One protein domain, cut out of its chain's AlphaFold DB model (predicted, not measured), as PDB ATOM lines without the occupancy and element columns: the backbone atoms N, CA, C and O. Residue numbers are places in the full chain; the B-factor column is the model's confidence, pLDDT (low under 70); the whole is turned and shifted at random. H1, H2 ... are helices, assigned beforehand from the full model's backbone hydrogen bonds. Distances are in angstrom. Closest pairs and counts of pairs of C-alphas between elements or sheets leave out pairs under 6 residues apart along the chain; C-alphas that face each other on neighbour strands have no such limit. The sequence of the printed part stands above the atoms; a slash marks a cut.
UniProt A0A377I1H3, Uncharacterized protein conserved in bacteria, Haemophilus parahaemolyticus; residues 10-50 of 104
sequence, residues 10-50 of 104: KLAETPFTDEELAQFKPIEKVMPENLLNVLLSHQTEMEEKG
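Overview. This is residues 10 to 50 of the 104 residues of the protein "Uncharacterized protein conserved in bacteria" of Haemophilus parahaemolyticus (UniProt A0A377I1H3). The model is a wide open U with an empty middle: residues 10 to 17 make one arm with no named helix, the long helix H3 makes the other, and the short helices H1 and H2 lie one after the other along the base between them. The two arms have no contact with each other, and H2 and H3 come near each other where the base turns into the H3 arm. The printed part has 41 residues, with three named helices in the order H1, H2, H3 and no named strand; the class is all helix, and the helices hold 26 of the 41 residues. The whole is extended, with a radius of gyration of the C-alphas of 15.7 A, and its outline is elongated, spanning 40 by 22 by 15 A.

Along the chain. The printed part begins at Lys 10, whose C-alpha is at (188.856, 231.943, 292.265). H1 takes residues 18 to 23 and is 9.0 A long from first to last C-alpha, beginning with C-alpha 18 at (193.066, 216.194, 301.526). H2 takes residues 27 to 30 and measures 5.4 A. H3 takes residues 33 to 48, 16 residues, and is the longest helix at 22.4 A; it ends with C-alpha 48 at (223.477, 235.560, 314.706).

Arrangement. H1 touches no helix: it is apart from H2, which follows it after a tight link of 3 residues, and it is apart from H3. H2 and H3 are joined by a tight link of 2 residues and are close but not clearly touching, with 1 pair of C-alphas within 8 A. Their closest C-alphas are those of Glu 28 and Leu 36, 7.1 A apart, and their centres are 14.6 A apart. In H3 every O i to N i+4 pair is within hydrogen-bond range; in H1 1 of 2 such pairs is, beside 3 of 3 O i to N i+3 pairs; H2 is too short for an O i to N i+4 pair, and its 1 O i to N i+3 pair is within range.

Size, cuts and confidence. The C-alphas farthest apart in the domain are those of Lys 10 and Glu 48, 41.4 A; those of Lys 10 and Gly 50, the first and last printed residues, are 39.7 A apart. Residues 10 to 26, of which 18 to 23 belong to H1, stand free, and so do residues 38 to 50, of which 38 to 48 belong to H3. The printed part has no cut, and neither link between its helices is long. The mean pLDDT of the printed part is 78.9; the model's confidence is low, under 70, at residues 10 to 12 and residue 43.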
ATOM      1  N   LYS A  10     189.563 233.110 291.699       69.06
ATOM      2  CA  LYS A  10     188.856 231.943 292.265       69.06
ATOM      3  C   LYS A  10     189.686 231.081 293.214       69.06
ATOM      4  O   LYS A  10     189.115 230.278 293.949       69.06
ATOM      5  N   LEU A  11     191.011 231.239 293.242       63.66
ATOM      6  CA  LEU A  11     191.898 230.408 294.074       63.66
ATOM      7  C   LEU A  11     191.665 230.600 295.578       63.66
ATOM      8  O   LEU A  11     191.945 229.699 296.365       63.66
ATOM      9  N   ALA A  12     191.158 231.767 295.982       64.31
ATOM     10  CA  ALA A  12     190.872 232.070 297.380       64.31
ATOM     11  C   ALA A  12     189.659 231.295 297.931       64.31
ATOM     12  O   ALA A  12     189.540 231.131 299.145       64.31
ATOM     13  N   GLU A  13     188.766 230.823 297.059       70.94
ATOM     14  CA  GLU A  13     187.490 230.206 297.443       70.94
ATOM     15  C   GLU A  13     187.543 228.671 297.444       70.94
ATOM     16  O   GLU A  13     186.699 228.019 298.060       70.94
ATOM     17  N   THR A  14     188.552 228.082 296.799       78.06
ATOM     18  CA  THR A  14     188.774 226.632 296.749       78.06
ATOM     19  C   THR A  14     189.868 226.219 297.736       78.06
ATOM     20  O   THR A  14     191.051 226.379 297.421       78.06
ATOM     21  N   PRO A  15     189.525 225.693 298.930       78.00
ATOM     22  CA  PRO A  15     190.529 225.140 299.830       78.00
ATOM     23  C   PRO A  15     191.169 223.896 299.207       78.00
ATOM     24  O   PRO A  15     190.525 223.174 298.446       78.00
ATOM     25  N   PHE A  16     192.423 223.625 299.572       80.38
ATOM     26  CA  PHE A  16     193.093 222.385 299.183       80.38
ATOM     27  C   PHE A  16     192.309 221.169 299.675       80.38
ATOM     28  O   PHE A  16     191.865 221.121 300.825       80.38
ATOM     29  N   THR A  17     192.172 220.177 298.804       86.44
ATOM     30  CA  THR A  17     191.630 218.863 299.156       86.44
ATOM     31  C   THR A  17     192.651 218.053 299.962       86.44
ATOM     32  O   THR A  17     193.860 218.283 299.875       86.44
ATOM     33  N   ASP A  18     192.186 217.064 300.728       81.94
ATOM     34  CA  ASP A  18     193.066 216.194 301.526       81.94
ATOM     35  C   ASP A  18     194.066 215.409 300.654       81.94
ATOM     36  O   ASP A  18     195.203 215.157 301.060       81.94
ATOM     37  N   GLU A  19     193.672 215.064 299.426       84.38
ATOM     38  CA  GLU A  19     194.529 214.381 298.453       84.38
ATOM     39  C   GLU A  19     195.632 215.297 297.906       84.38
ATOM     40  O   GLU A  19     196.769 214.856 297.724       84.38
ATOM     41  N   GLU A  20     195.327 216.576 297.678       80.81
ATOM     42  CA  GLU A  20     196.320 217.586 297.297       80.81
ATOM     43  C   GLU A  20     197.287 217.855 298.451       80.81
ATOM     44  O   GLU A  20     198.500 217.895 298.242       80.81
ATOM     45  N   LEU A  21     196.767 217.946 299.680       82.56
ATOM     46  CA  LEU A  21     197.553 218.074 300.910       82.56
ATOM     47  C   LEU A  21     198.537 216.907 301.102       82.56
ATOM     48  O   LEU A  21     199.681 217.123 301.508       82.56
ATOM     49  N   ALA A  22     198.142 215.683 300.749       85.88
ATOM     50  CA  ALA A  22     199.000 214.502 300.849       85.88
ATOM     51  C   ALA A  22     200.183 214.499 299.857       85.88
ATOM     52  O   ALA A  22     201.171 213.791 300.074       85.88
ATOM     53  N   GLN A  23     200.116 215.280 298.773       84.12
ATOM     54  CA  GLN A  23     201.184 215.362 297.767       84.12
ATOM     55  C   GLN A  23     202.291 216.356 298.134       84.12
ATOM     56  O   GLN A  23     203.375 216.305 297.537       84.12
ATOM     57  N   PHE A  24     202.062 217.242 299.110       85.88
ATOM     58  CA  PHE A  24     203.086 218.181 299.556       85.88
ATOM     59  C   PHE A  24     204.259 217.423 300.179       85.88
ATOM     60  O   PHE A  24     204.125 216.644 301.121       85.88
ATOM     61  N   LYS A  25     205.450 217.671 299.638       83.81
ATOM     62  CA  LYS A  25     206.703 217.108 300.138       83.81
ATOM     63  C   LYS A  25     207.448 218.168 300.951       83.81
ATOM     64  O   LYS A  25     207.362 219.350 300.611       83.81
ATOM     65  N   PRO A  26     208.215 217.765 301.981       83.38
ATOM     66  CA  PRO A  26     209.104 218.674 302.693       83.38
ATOM     67  C   PRO A  26     210.018 219.421 301.724       83.38
ATOM     68  O   PRO A  26     210.501 218.832 300.755       83.38
ATOM     69  N   ILE A  27     210.274 220.699 302.013       80.38
ATOM     70  CA  ILE A  27     211.050 221.592 301.143       80.38
ATOM     71  C   ILE A  27     212.449 221.037 300.848       80.38
ATOM     72  O   ILE A  27     212.931 221.112 299.724       80.38
ATOM     73  N   GLU A  28     213.026 220.350 301.832       79.00
ATOM     74  CA  GLU A  28     214.302 219.632 301.761       79.00
ATOM     75  C   GLU A  28     214.343 218.575 300.649       79.00
ATOM     76  O   GLU A  28     215.400 218.304 300.095       79.00
ATOM     77  N   LYS A  29     213.197 217.967 300.304       80.94
ATOM     78  CA  LYS A  29     213.103 216.881 299.314       80.94
ATOM     79  C   LYS A  29     212.780 217.355 297.898       80.94
ATOM     80  O   LYS A  29     212.806 216.541 296.977       80.94
ATOM     81  N   VAL A  30     212.400 218.619 297.724       81.88
ATOM     82  CA  VAL A  30     211.964 219.173 296.426       81.88
ATOM     83  C   VAL A  30     212.832 220.325 295.938       81.88
ATOM     84  O   VAL A  30     212.736 220.709 294.775       81.88
ATOM     85  N   MET A  31     213.675 220.877 296.806       81.75
ATOM     86  CA  MET A  31     214.537 222.007 296.499       81.75
ATOM     87  C   MET A  31     215.953 221.545 296.124       81.75
ATOM     88  O   MET A  31     216.468 220.620 296.751       81.75
ATOM     89  N   PRO A  32     216.616 222.190 295.146       86.50
ATOM     90  CA  PRO A  32     218.028 221.947 294.860       86.50
ATOM     91  C   PRO A  32     218.898 222.185 296.102       86.50
ATOM     92  O   PRO A  32     218.763 223.215 296.767       86.50
ATOM     93  N   GLU A  33     219.812 221.261 296.401       79.06
ATOM     94  CA  GLU A  33     220.616 221.282 297.636       79.06
ATOM     95  C   GLU A  33     221.447 222.563 297.792       79.06
ATOM     96  O   GLU A  33     221.553 223.123 298.881       79.06
ATOM     97  N   ASN A  34     221.999 223.079 296.692       82.69
ATOM     98  CA  ASN A  34     222.762 224.325 296.693       82.69
ATOM     99  C   ASN A  34     221.913 225.525 297.138       82.69
ATOM    100  O   ASN A  34     222.397 226.387 297.867       82.69
ATOM    101  N   LEU A  35     220.647 225.570 296.723       82.88
ATOM    102  CA  LEU A  35     219.729 226.645 297.076       82.88
ATOM    103  C   LEU A  35     219.261 226.511 298.527       82.88
ATOM    104  O   LEU A  35     219.193 227.511 299.240       82.88
ATOM    105  N   LEU A  36     219.022 225.282 298.989       80.81
ATOM    106  CA  LEU A  36     218.682 225.014 300.384       80.81
ATOM    107  C   LEU A  36     219.807 225.461 301.331       80.81
ATOM    108  O   LEU A  36     219.545 226.136 302.324       80.81
ATOM    109  N   ASN A  37     221.060 225.165 300.981       79.44
ATOM    110  CA  ASN A  37     222.221 225.556 301.782       79.44
ATOM    111  C   ASN A  37     222.367 227.079 301.887       79.44
ATOM    112  O   ASN A  37     222.629 227.583 302.975       79.44
ATOM    113  N   VAL A  38     222.144 227.811 300.789       83.06
ATOM    114  CA  VAL A  38     222.186 229.285 300.775       83.06
ATOM    115  C   VAL A  38     221.057 229.891 301.615       83.06
ATOM    116  O   VAL A  38     221.278 230.860 302.341       83.06
ATOM    117  N   LEU A  39     219.846 229.328 301.553       78.94
ATOM    118  CA  LEU A  39     218.723 229.805 302.367       78.94
ATOM    119  C   LEU A  39     218.960 229.570 303.863       78.94
ATOM    120  O   LEU A  39     218.728 230.472 304.670       78.94
ATOM    121  N   LEU A  40     219.445 228.383 304.231       76.88
ATOM    122  CA  LEU A  40     219.717 228.017 305.622       76.88
ATOM    123  C   LEU A  40     220.907 228.795 306.203       76.88
ATOM    124  O   LEU A  40     220.842 229.248 307.350       76.88
ATOM    125  N   SER A  41     221.975 229.005 305.426       76.31
ATOM    126  CA  SER A  41     223.121 229.804 305.874       76.31
ATOM    127  C   SER A  41     222.720 231.261 306.097       76.31
ATOM    128  O   SER A  41     223.024 231.823 307.147       76.31
ATOM    129  N   HIS A  42     221.945 231.844 305.177       76.50
ATOM    130  CA  HIS A  42     221.434 233.203 305.324       76.50
ATOM    131  C   HIS A  42     220.521 233.343 306.552       76.50
ATOM    132  O   HIS A  42     220.641 234.312 307.298       76.50
ATOM    133  N   GLN A  43     219.633 232.372 306.809       68.31
ATOM    134  CA  GLN A  43     218.825 232.359 308.036       68.31
ATOM    135  C   GLN A  43     219.705 232.365 309.293       68.31
ATOM    136  O   GLN A  43     219.490 233.188 310.180       68.31
ATOM    137  N   THR A  44     220.728 231.510 309.332       70.88
ATOM    138  CA  THR A  44     221.654 231.401 310.470       70.88
ATOM    139  C   THR A  44     222.415 232.709 310.704       70.88
ATOM    140  O   THR A  44     222.477 233.196 311.830       70.88
ATOM    141  N   GLU A  45     222.919 233.341 309.643       77.69
ATOM    142  CA  GLU A  45     223.600 234.638 309.737       77.69
ATOM    143  C   GLU A  45     222.678 235.757 310.242       77.69
ATOM    144  O   GLU A  45     223.107 236.633 310.996       77.69
ATOM    145  N   MET A  46     221.408 235.758 309.829       77.38
ATOM    146  CA  MET A  46     220.428 236.757 310.264       77.38
ATOM    147  C   MET A  46     220.009 236.557 311.726       77.38
ATOM    148  O   MET A  46     219.741 237.542 312.422       77.38
ATOM    149  N   GLU A  47     219.993 235.309 312.206       75.38
ATOM    150  CA  GLU A  47     219.816 234.976 313.624       75.38
ATOM    151  C   GLU A  47     221.018 235.424 314.465       75.38
ATOM    152  O   GLU A  47     220.829 236.060 315.503       75.38
ATOM    153  N   GLU A  48     222.246 235.149 314.013       77.31
ATOM    154  CA  GLU A  48     223.477 235.560 314.706       77.31
ATOM    155  C   GLU A  48     223.617 237.081 314.784       77.31
ATOM    156  O   GLU A  48     223.992 237.624 315.825       77.31
ATOM    157  N   LYS A  49     223.260 237.787 313.706       81.50
ATOM    158  CA  LYS A  49     223.242 239.257 313.678       81.50
ATOM    159  C   LYS A  49     222.071 239.857 314.470       81.50
ATOM    160  O   LYS A  49     222.022 241.073 314.634       81.50
ATOM    161  N   GLY A  50     221.132 239.041 314.960       74.75
ATOM    162  CA  GLY A  50     219.987 239.484 315.760       74.75
ATOM    163  C   GLY A  50     218.894 240.214 314.971       74.75
ATOM    164  O   GLY A  50     218.017 240.828 315.577       74.75
TER     165      GLY A  50